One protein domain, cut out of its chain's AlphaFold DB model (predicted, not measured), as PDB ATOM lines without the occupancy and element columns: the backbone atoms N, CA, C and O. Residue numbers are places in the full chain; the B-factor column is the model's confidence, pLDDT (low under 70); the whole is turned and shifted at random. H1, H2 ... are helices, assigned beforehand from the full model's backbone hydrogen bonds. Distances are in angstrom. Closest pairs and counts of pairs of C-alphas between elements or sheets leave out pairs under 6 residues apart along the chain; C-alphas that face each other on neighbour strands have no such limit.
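AT A GLANCE: This is residues 29 to 106 of the 750 residues of an uncharacterized protein of Candidatus Micrarchaeota archaeon (UniProt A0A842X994). Two helices, H3 and H1, stand side by side and run opposite ways, and a hairpin of shorter helices, H4 and H5, lies over one side of this pair, with H5 crossing H3 at a steep tilt of 47 degrees. The four-residue H2 sits near one end of the pair, where it touches H3 and H5, and H6 lies beyond H3 and H5 on the side away from H1, near both but touching no helix. The printed part has 78 residues with six named helices, in the order H1, H2, H3, H4, H5, H6, and no named strand; its class is all helix. It is compact, with a radius of gyration of the C-alphas of 11.4 A, and rounded, with spans of 29 by 28 by 21 A.

IN THESE COORDINATES: Begin with the longest helix, H3, residues 57 to 71: find C-alpha 57 at (217.094, 212.062, 172.530), and from there the helix runs 21.0 A to C-alpha 71 at (223.730, 203.142, 190.293). Go back to the first printed residue for H1, residues 29 to 40, which starts with C-alpha 29 at (233.668, 199.297, 188.732) and is 16.9 A long from first to last C-alpha. Just before H3 you will find H2, residues 52 to 55. After H3 come H4, residues 77 to 82, 8.6 A long, and H5, residues 86 to 94, 13.4 A long. The last is H6, residues 98 to 104, 10.0 A long, which ends with C-alpha 104 at (209.389, 211.243, 180.645).

HOW THE PARTS SIT: Start from H3 and look across to H1. The two touch, with Lys 30 and Leu 70 as their closest C-alphas, 6.0 A apart, and they run opposite ways at a shallow tilt of 16 degrees. H2 and H3 touch only at the corner by their link; the closest C-alphas are those of Leu 53 and Phe 60, 4.8 A apart, and H3 takes part with residues 59 to 60 alone. H2 also touches H5, where the C-alphas of Asn 54 and Ala 91 are the closest, 5.1 A apart. H5 is close to H3 but not clearly touching: their closest C-alphas, Phe 60 and Ala 91, are 7.5 A apart. H4 and H5 form a helical hairpin; they touch, with the C-alphas of Ser 77 and Asp 89 closest at 5.7 A, and run opposite ways at a shallow tilt of 13 degrees. H6 is close but not clearly touching both H3 and H5. It is about perpendicular to H3, at 77 degrees, with the closest C-alphas, Leu 61 and Ile 101, 7.9 A apart. To H5 it stands at a steep tilt of 59 degrees, the same way, with the C-alphas of Phe 92 and Tyr 98 closest at 6.0 A. Among the pairs that are apart are H1 and H5, H1 and H4, and H4 and H6. In H1, H3, H4 and H6 every O i to N i+4 pair is within hydrogen-bond range, while H2 is too short for such a pair. In H5, 2 of 5 of these pairs are within range, beside 4 of 6 O i to N i+3 pairs.

THE WHOLE: The two C-alphas farthest apart are those of Phe 48 and Gly 106, at 32.7 A. The printed part, residues 29 to 106, has no cut. Follow residues 41 to 51 for the long link, from H1 to H2; the links H2 to H3, H3 to H4, H4 to H5 and H5 to H6 are tight. The mean pLDDT of the printed part is 88.6, and residues 47 to 49, in the long link, are under 70.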
ATOM      1  N   GLY A  29     234.048 200.385 189.634       90.81
ATOM      2  CA  GLY A  29     233.668 199.297 188.732       90.81
ATOM      3  C   GLY A  29     232.436 199.669 187.914       90.81
ATOM      4  O   GLY A  29     232.483 199.666 186.682       90.81
ATOM      5  N   LYS A  30     231.370 200.101 188.597       91.88
ATOM      6  CA  LYS A  30     230.135 200.592 187.962       91.88
ATOM      7  C   LYS A  30     230.395 201.798 187.054       91.88
ATOM      8  O   LYS A  30     229.879 201.869 185.940       91.88
ATOM      9  N   LEU A  31     231.259 202.721 187.486       91.00
ATOM     10  CA  LEU A  31     231.632 203.885 186.678       91.00
ATOM     11  C   LEU A  31     232.412 203.505 185.407       91.00
ATOM     12  O   LEU A  31     232.200 204.117 184.361       91.00
ATOM     13  N   GLY A  32     233.285 202.496 185.481       91.38
ATOM     14  CA  GLY A  32     233.985 201.951 184.316       91.38
ATOM     15  C   GLY A  32     233.013 201.390 183.276       91.38
ATOM     16  O   GLY A  32     233.062 201.797 182.116       91.38
ATOM     17  N   GLN A  33     232.063 200.558 183.714       93.44
ATOM     18  CA  GLN A  33     231.023 199.989 182.847       93.44
ATOM     19  C   GLN A  33     230.181 201.078 182.170       93.44
ATOM     20  O   GLN A  33     229.917 201.010 180.968       93.44
ATOM     21  N   PHE A  34     229.811 202.127 182.913       96.12
ATOM     22  CA  PHE A  34     229.072 203.250 182.342       96.12
ATOM     23  C   PHE A  34     229.900 204.030 181.311       96.12
ATOM     24  O   PHE A  34     229.392 204.412 180.258       96.12
ATOM     25  N   HIS A  35     231.191 204.241 181.569       92.44
ATOM     26  CA  HIS A  35     232.084 204.885 180.609       92.44
ATOM     27  C   HIS A  35     232.244 204.086 179.316       92.44
ATOM     28  O   HIS A  35     232.336 204.692 178.248       92.44
ATOM     29  N   ASP A  36     232.288 202.759 179.396       93.75
ATOM     30  CA  ASP A  36     232.411 201.904 178.218       93.75
ATOM     31  C   ASP A  36     231.121 201.876 177.396       93.75
ATOM     32  O   ASP A  36     231.190 201.970 176.170       93.75
ATOM     33  N   PHE A  37     229.956 201.905 178.053       95.56
ATOM     34  CA  PHE A  37     228.680 202.163 177.381       95.56
ATOM     35  C   PHE A  37     228.673 203.532 176.682       95.56
ATOM     36  O   PHE A  37     228.355 203.636 175.504       95.56
ATOM     37  N   LEU A  38     229.093 204.603 177.363       93.12
ATOM     38  CA  LEU A  38     229.161 205.924 176.735       93.12
ATOM     39  C   LEU A  38     230.081 205.912 175.497       93.12
ATOM     40  O   LEU A  38     229.738 206.469 174.453       93.12
ATOM     41  N   LYS A  39     231.233 205.237 175.564       91.69
ATOM     42  CA  LYS A  39     232.124 205.096 174.402       91.69
ATOM     43  C   LYS A  39     231.470 204.320 173.256       91.69
ATOM     44  O   LYS A  39     231.676 204.716 172.110       91.69
ATOM     45  N   SER A  40     230.707 203.257 173.535       92.69
ATOM     46  CA  SER A  40     230.054 202.456 172.487       92.69
ATOM     47  C   SER A  40     229.005 203.259 171.716       92.69
ATOM     48  O   SER A  40     228.886 203.093 170.505       92.69
ATOM     49  N   VAL A  41     228.342 204.216 172.373       90.00
ATOM     50  CA  VAL A  41     227.403 205.157 171.734       90.00
ATOM     51  C   VAL A  41     228.081 206.399 171.127       90.00
ATOM     52  O   VAL A  41     227.425 207.382 170.782       90.00
ATOM     53  N   GLY A  42     229.412 206.391 170.988       86.31
ATOM     54  CA  GLY A  42     230.175 207.457 170.330       86.31
ATOM     55  C   GLY A  42     230.454 208.690 171.198       86.31
ATOM     56  O   GLY A  42     230.893 209.725 170.686       86.31
ATOM     57  N   TYR A  43     230.238 208.622 172.515       86.44
ATOM     58  CA  TYR A  43     230.566 209.718 173.423       86.44
ATOM     59  C   TYR A  43     232.079 209.787 173.676       86.44
ATOM     60  O   TYR A  43     232.675 208.973 174.379       86.44
ATOM     61  N   ALA A  44     232.721 210.822 173.128       75.25
ATOM     62  CA  ALA A  44     234.170 211.011 173.229       75.25
ATOM     63  C   ALA A  44     234.633 211.746 174.507       75.25
ATOM     64  O   ALA A  44     235.833 211.961 174.681       75.25
ATOM     65  N   GLY A  45     233.712 212.219 175.360       70.25
ATOM     66  CA  GLY A  45     234.020 212.965 176.595       70.25
ATOM     67  C   GLY A  45     234.768 214.299 176.405       70.25
ATOM     68  O   GLY A  45     235.142 214.946 177.382       70.25
ATOM     69  N   LYS A  46     235.003 214.736 175.160       72.62
ATOM     70  CA  LYS A  46     235.783 215.934 174.817       72.62
ATOM     71  C   LYS A  46     234.869 217.098 174.443       72.62
ATOM     72  O   LYS A  46     233.983 216.962 173.611       72.62
ATOM     73  N   ARG A  47     235.176 218.282 174.981       55.09
ATOM     74  CA  ARG A  47     234.390 219.527 174.841       55.09
ATOM     75  C   ARG A  47     234.196 220.038 173.401       55.09
ATOM     76  O   ARG A  47     233.363 220.907 173.189       55.09
ATOM     77  N   PHE A  48     234.977 219.541 172.438       52.84
ATOM     78  CA  PHE A  48     235.028 220.044 171.054       52.84
ATOM     79  C   PHE A  48     234.616 219.017 169.992       52.84
ATOM     80  O   PHE A  48     234.730 219.297 168.802       52.84
ATOM     81  N   VAL A  49     234.151 217.836 170.404       66.62
ATOM     82  CA  VAL A  49     233.571 216.839 169.493       66.62
ATOM     83  C   VAL A  49     232.048 216.933 169.627       66.62
ATOM     84  O   VAL A  49     231.576 217.086 170.757       66.62
ATOM     85  N   PRO A  50     231.270 216.889 168.528       71.81
ATOM     86  CA  PRO A  50     229.815 216.803 168.612       71.81
ATOM     87  C   PRO A  50     229.418 215.659 169.552       71.81
ATOM     88  O   PRO A  50     229.832 214.523 169.342       71.81
ATOM     89  N   ASN A  51     228.686 215.974 170.622       84.19
ATOM     90  CA  ASN A  51     228.209 214.966 171.562       84.19
ATOM     91  C   ASN A  51     226.916 214.358 170.995       84.19
ATOM     92  O   ASN A  51     225.925 215.092 170.937       84.19
ATOM     93  N   PRO A  52     226.894 213.073 170.594       87.06
ATOM     94  CA  PRO A  52     225.701 212.457 170.009       87.06
ATOM     95  C   PRO A  52     224.501 212.498 170.967       87.06
ATOM     96  O   PRO A  52     223.370 212.687 170.525       87.06
ATOM     97  N   LEU A  53     224.756 212.477 172.281       90.06
ATOM     98  CA  LEU A  53     223.730 212.584 173.323       90.06
ATOM     99  C   LEU A  53     223.032 213.948 173.351       90.06
ATOM    100  O   LEU A  53     221.969 214.065 173.945       90.06
ATOM    101  N   ASN A  54     223.594 214.995 172.739       91.00
ATOM    102  CA  ASN A  54     222.921 216.295 172.659       91.00
ATOM    103  C   ASN A  54     221.923 216.356 171.493       91.00
ATOM    104  O   ASN A  54     220.979 217.138 171.544       91.00
ATOM    105  N   SER A  55     222.168 215.594 170.423       89.62
ATOM    106  CA  SER A  55     221.360 215.612 169.196       89.62
ATOM    107  C   SER A  55     220.320 214.499 169.145       89.62
ATOM    108  O   SER A  55     219.266 214.698 168.550       89.62
ATOM    109  N   ASP A  56     220.605 213.351 169.760       94.25
ATOM    110  CA  ASP A  56     219.728 212.184 169.757       94.25
ATOM    111  C   ASP A  56     219.134 211.957 171.151       94.25
ATOM    112  O   ASP A  56     219.827 211.590 172.103       94.25
ATOM    113  N   LYS A  57     217.828 212.214 171.272       94.44
ATOM    114  CA  LYS A  57     217.094 212.062 172.530       94.44
ATOM    115  C   LYS A  57     216.931 210.596 172.934       94.44
ATOM    116  O   LYS A  57     216.968 210.311 174.126       94.44
ATOM    117  N   SER A  58     216.781 209.678 171.978       94.19
ATOM    118  CA  SER A  58     216.611 208.250 172.275       94.19
ATOM    119  C   SER A  58     217.886 207.683 172.890       94.19
ATOM    120  O   SER A  58     217.847 207.079 173.958       94.19
ATOM    121  N   LEU A  59     219.027 207.990 172.269       94.88
ATOM    122  CA  LEU A  59     220.354 207.610 172.756       94.88
ATOM    123  C   LEU A  59     220.649 208.200 174.146       94.88
ATOM    124  O   LEU A  59     221.242 207.557 175.010       94.88
ATOM    125  N   PHE A  60     220.230 209.449 174.372       96.25
ATOM    126  CA  PHE A  60     220.352 210.092 175.675       96.25
ATOM    127  C   PHE A  60     219.513 209.389 176.749       96.25
ATOM    128  O   PHE A  60     220.037 209.118 177.827       96.25
ATOM    129  N   LEU A  61     218.249 209.062 176.470       95.44
ATOM    130  CA  LEU A  61     217.387 208.352 177.420       95.44
ATOM    131  C   LEU A  61     217.915 206.944 177.727       95.44
ATOM    132  O   LEU A  61     217.915 206.545 178.889       95.44
ATOM    133  N   GLU A  62     218.447 206.237 176.730       95.69
ATOM    134  CA  GLU A  62     219.132 204.952 176.921       95.69
ATOM    135  C   GLU A  62     220.331 205.091 177.873       95.69
ATOM    136  O   GLU A  62     220.491 204.303 178.804       95.69
ATOM    137  N   ALA A  63     221.128 206.154 177.722       95.75
ATOM    138  CA  ALA A  63     222.229 206.446 178.634       95.75
ATOM    139  C   ALA A  63     221.764 206.777 180.060       95.75
ATOM    140  O   ALA A  63     222.423 206.390 181.027       95.75
ATOM    141  N   VAL A  64     220.633 207.468 180.224       95.75
ATOM    142  CA  VAL A  64     220.049 207.737 181.549       95.75
ATOM    143  C   VAL A  64     219.542 206.448 182.197       95.75
ATOM    144  O   VAL A  64     219.830 206.217 183.371       95.75
ATOM    145  N   HIS A  65     218.871 205.576 181.440       94.62
ATOM    146  CA  HIS A  65     218.470 204.250 181.911       94.62
ATOM    147  C   HIS A  65     219.672 203.409 182.319       94.62
ATOM    148  O   HIS A  65     219.684 202.860 183.417       94.62
ATOM    149  N   LYS A  66     220.721 203.368 181.490       95.75
ATOM    150  CA  LYS A  66     221.917 202.583 181.799       95.75
ATOM    151  C   LYS A  66     222.623 203.073 183.058       95.75
ATOM    152  O   LYS A  66     223.139 202.276 183.838       95.75
ATOM    153  N   TYR A  67     222.631 204.386 183.271       95.75
ATOM    154  CA  TYR A  67     223.117 204.968 184.513       95.75
ATOM    155  C   TYR A  67     222.264 204.508 185.706       95.75
ATOM    156  O   TYR A  67     222.811 204.074 186.718       95.75
ATOM    157  N   TYR A  68     220.938 204.575 185.585       93.69
ATOM    158  CA  TYR A  68     220.013 204.161 186.640       93.69
ATOM    159  C   TYR A  68     220.156 202.671 186.990       93.69
ATOM    160  O   TYR A  68     220.234 202.344 188.167       93.69
ATOM    161  N   GLU A  69     220.292 201.782 186.000       93.50
ATOM    162  CA  GLU A  69     220.555 200.347 186.217       93.50
ATOM    163  C   GLU A  69     221.819 200.095 187.044       93.50
ATOM    164  O   GLU A  69     221.845 199.225 187.908       93.50
ATOM    165  N   LEU A  70     222.892 200.840 186.766       93.12
ATOM    166  CA  LEU A  70     224.174 200.631 187.433       93.12
ATOM    167  C   LEU A  70     224.167 201.192 188.856       93.12
ATOM    168  O   LEU A  70     224.693 200.560 189.774       93.12
ATOM    169  N   PHE A  71     223.608 202.386 189.046       90.62
ATOM    170  CA  PHE A  71     223.730 203.142 190.293       90.62
ATOM    171  C   PHE A  71     222.479 203.119 191.178       90.62
ATOM    172  O   PHE A  71     222.542 203.692 192.262       90.62
ATOM    173  N   GLU A  72     221.385 202.495 190.724       89.94
ATOM    174  CA  GLU A  72     220.074 202.410 191.400       89.94
ATOM    175  C   GLU A  72     219.504 203.776 191.824       89.94
ATOM    176  O   GLU A  72     218.630 203.899 192.677       89.94
ATOM    177  N   GLU A  73     220.005 204.846 191.211       88.56
ATOM    178  CA  GLU A  73     219.674 206.220 191.540       88.56
ATOM    179  C   GLU A  73     219.652 207.058 190.266       88.56
ATOM    180  O   GLU A  73     220.481 206.899 189.363       88.56
ATOM    181  N   PHE A  74     218.719 208.008 190.208       91.50
ATOM    182  CA  PHE A  74     218.658 208.940 189.093       91.50
ATOM    183  C   PHE A  74     219.906 209.842 189.085       91.50
ATOM    184  O   PHE A  74     220.284 210.374 190.137       91.50
ATOM    185  N   PRO A  75     220.553 210.061 187.926       91.56
ATOM    186  CA  PRO A  75     221.721 210.929 187.845       91.56
ATOM    187  C   PRO A  75     221.397 212.343 188.343       91.56
ATOM    188  O   PRO A  75     220.347 212.910 188.046       91.56
ATOM    189  N   SER A  76     222.329 212.941 189.086       90.12
ATOM    190  CA  SER A  76     222.264 214.344 189.505       90.12
ATOM    191  C   SER A  76     223.506 215.089 189.033       90.12
ATOM    192  O   SER A  76     224.591 214.508 188.968       90.12
ATOM    193  N   SER A  77     223.376 216.391 188.752       88.38
ATOM    194  CA  SER A  77     224.500 217.212 188.269       88.38
ATOM    195  C   SER A  77     225.709 217.149 189.212       88.38
ATOM    196  O   SER A  77     226.846 216.998 188.766       88.38
ATOM    197  N   HIS A  78     225.473 217.133 190.531       83.38
ATOM    198  CA  HIS A  78     226.534 216.968 191.524       83.38
ATOM    199  C   HIS A  78     227.268 215.625 191.381       83.38
ATOM    200  O   HIS A  78     228.499 215.594 191.332       83.38
ATOM    201  N   ARG A  79     226.526 214.514 191.279       85.81
ATOM    202  CA  ARG A  79     227.109 213.165 191.205       85.81
ATOM    203  C   ARG A  79     227.836 212.936 189.884       85.81
ATOM    204  O   ARG A  79     228.980 212.487 189.899       85.81
ATOM    205  N   LEU A  80     227.238 213.355 188.768       90.56
ATOM    206  CA  LEU A  80     227.886 213.330 187.456       90.56
ATOM    207  C   LEU A  80     229.152 214.199 187.443       90.56
ATOM    208  O   LEU A  80     230.171 213.809 186.876       90.56
ATOM    209  N   GLY A  81     229.126 215.353 188.112       83.75
ATOM    210  CA  GLY A  81     230.290 216.216 188.293       83.75
ATOM    211  C   GLY A  81     231.423 215.542 189.068       83.75
ATOM    212  O   GLY A  81     232.574 215.614 188.628       83.75
ATOM    213  N   ALA A  82     231.102 214.868 190.176       80.31
ATOM    214  CA  ALA A  82     232.056 214.113 190.993       80.31
ATOM    215  C   ALA A  82     232.642 212.896 190.249       80.31
ATOM    216  O   ALA A  82     233.810 212.563 190.431       80.31
ATOM    217  N   GLN A  83     231.858 212.281 189.362       87.25
ATOM    218  CA  GLN A  83     232.265 211.156 188.514       87.25
ATOM    219  C   GLN A  83     233.005 211.574 187.230       87.25
ATOM    220  O   GLN A  83     233.421 210.718 186.455       87.25
ATOM    221  N   GLY A  84     233.177 212.876 186.965       87.94
ATOM    222  CA  GLY A  84     233.837 213.366 185.747       87.94
ATOM    223  C   GLY A  84     232.966 213.326 184.481       87.94
ATOM    224  O   GLY A  84     233.455 213.571 183.379       87.94
ATOM    225  N   LEU A  85     231.659 213.104 184.618       91.19
ATOM    226  CA  LEU A  85     230.673 212.970 183.543       91.19
ATOM    227  C   LEU A  85     229.995 214.307 183.182       91.19
ATOM    228  O   LEU A  85     228.823 214.355 182.815       91.19
ATOM    229  N   ARG A  86     230.725 215.429 183.242       87.88
ATOM    230  CA  ARG A  86     230.155 216.781 183.030       87.88
ATOM    231  C   ARG A  86     229.543 217.005 181.644       87.88
ATOM    232  O   ARG A  86     228.647 217.827 181.494       87.88
ATOM    233  N   MET A  87     230.037 216.317 180.615       85.50
ATOM    234  CA  MET A  87     229.459 216.430 179.270       85.50
ATOM    235  C   MET A  87     228.150 215.630 179.140       85.50
ATOM    236  O   MET A  87     227.301 216.012 178.338       85.50
ATOM    237  N   PHE A  88     227.957 214.587 179.954       91.62
ATOM    238  CA  PHE A  88     226.685 213.878 180.092       91.62
ATOM    239  C   PHE A  88     225.679 214.716 180.895       91.62
ATOM    240  O   PHE A  88     224.548 214.873 180.457       91.62
ATOM    241  N   ASP A  89     226.120 215.376 181.976       93.31
ATOM    242  CA  ASP A  89     225.325 216.381 182.710       93.31
ATOM    243  C   ASP A  89     224.817 217.492 181.775       93.31
ATOM    244  O   ASP A  89     223.634 217.822 181.744       93.31
ATOM    245  N   HIS A  90     225.693 218.010 180.911       90.94
ATOM    246  CA  HIS A  90     225.310 219.016 179.924       90.94
ATOM    247  C   HIS A  90     224.216 218.527 178.959       90.94
ATOM    248  O   HIS A  90     223.373 219.335 178.576       90.94
ATOM    249  N   ALA A  91     224.167 217.238 178.600       93.56
ATOM    250  CA  ALA A  91     223.134 216.713 177.705       93.56
ATOM    251  C   ALA A  91     221.711 216.843 178.290       93.56
ATOM    252  O   ALA A  91     220.778 217.119 177.537       93.56
ATOM    253  N   PHE A  92     221.541 216.804 179.623       94.75
ATOM    254  CA  PHE A  92     220.239 217.049 180.269       94.75
ATOM    255  C   PHE A  92     219.648 218.409 179.887       94.75
ATOM    256  O   PHE A  92     218.444 218.522 179.668       94.75
ATOM    257  N   SER A  93     220.481 219.446 179.763       91.62
ATOM    258  CA  SER A  93     220.034 220.789 179.370       91.62
ATOM    259  C   SER A  93     219.479 220.862 177.942       91.62
ATOM    260  O   SER A  93     218.565 221.648 177.695       91.62
ATOM    261  N   PHE A  94     219.964 220.019 177.021       92.44
ATOM    262  CA  PHE A  94     219.462 219.969 175.640       92.44
ATOM    263  C   PHE A  94     218.091 219.302 175.558       92.44
ATOM    264  O   PHE A  94     217.284 219.661 174.703       92.44
ATOM    265  N   HIS A  95     217.801 218.393 176.490       93.56
ATOM    266  CA  HIS A  95     216.552 217.634 176.517       93.56
ATOM    267  C   HIS A  95     215.526 218.162 177.532       93.56
ATOM    268  O   HIS A  95     214.537 217.499 177.826       93.56
ATOM    269  N   GLY A  96     215.702 219.398 178.017       89.12
ATOM    270  CA  GLY A  96     214.721 220.102 178.856       89.12
ATOM    271  C   GLY A  96     214.931 219.980 180.369       89.12
ATOM    272  O   GLY A  96     214.070 220.406 181.137       89.12
ATOM    273  N   GLY A  97     216.087 219.473 180.798       92.00
ATOM    274  CA  GLY A  97     216.527 219.427 182.191       92.00
ATOM    275  C   GLY A  97     216.104 218.165 182.946       92.00
ATOM    276  O   GLY A  97     215.267 217.390 182.501       92.00
ATOM    277  N   TYR A  98     216.685 217.977 184.133       91.50
ATOM    278  CA  TYR A  98     216.519 216.780 184.969       91.50
ATOM    279  C   TYR A  98     215.060 216.417 185.278       91.50
ATOM    280  O   TYR A  98     214.704 215.247 185.209       91.50
ATOM    281  N   LEU A  99     214.217 217.405 185.597       82.94
ATOM    282  CA  LEU A  99     212.810 217.175 185.954       82.94
ATOM    283  C   LEU A  99     212.007 216.605 184.785       82.94
ATOM    284  O   LEU A  99     211.339 215.591 184.945       82.94
ATOM    285  N   LYS A 100     212.142 217.207 183.600       88.31
ATOM    286  CA  LYS A 100     211.443 216.751 182.399       88.31
ATOM    287  C   LYS A 100     211.841 215.321 182.028       88.31
ATOM    288  O   LYS A 100     210.995 214.526 181.653       88.31
ATOM    289  N   ILE A 101     213.122 214.984 182.177       92.69
ATOM    290  CA  ILE A 101     213.618 213.631 181.908       92.69
ATOM    291  C   ILE A 101     213.114 212.627 182.949       92.69
ATOM    292  O   ILE A 101     212.734 211.526 182.570       92.69
ATOM    293  N   LYS A 102     213.037 212.997 184.236       88.69
ATOM    294  CA  LYS A 102     212.394 212.149 185.256       88.69
ATOM    295  C   LYS A 102     210.921 211.876 184.930       88.69
ATOM    296  O   LYS A 102     210.490 210.735 185.051       88.69
ATOM    297  N   GLU A 103     210.172 212.901 184.520       84.56
ATOM    298  CA  GLU A 103     208.759 212.776 184.123       84.56
ATOM    299  C   GLU A 103     208.596 211.859 182.904       84.56
ATOM    300  O   GLU A 103     207.776 210.948 182.924       84.56
ATOM    301  N   GLU A 104     209.416 212.056 181.869       89.19
ATOM    302  CA  GLU A 104     209.389 211.243 180.645       89.19
ATOM    303  C   GLU A 104     209.766 209.774 180.883       89.19
ATOM    304  O   GLU A 104     209.309 208.902 180.150       89.19
ATOM    305  N   LEU A 105     210.563 209.495 181.916       85.75
ATOM    306  CA  LEU A 105     210.947 208.144 182.327       85.75
ATOM    307  C   LEU A 105     209.969 207.510 183.331       85.75
ATOM    308  O   LEU A 105     210.216 206.401 183.798       85.75
ATOM    309  N   GLY A 106     208.888 208.206 183.703       85.69
ATOM    310  CA  GLY A 106     207.931 207.727 184.706       85.69
ATOM    311  C   GLY A 106     208.508 207.637 186.125       85.69
ATOM    312  O   GLY A 106     207.932 206.976 186.981       85.69
TER     313      GLY A 106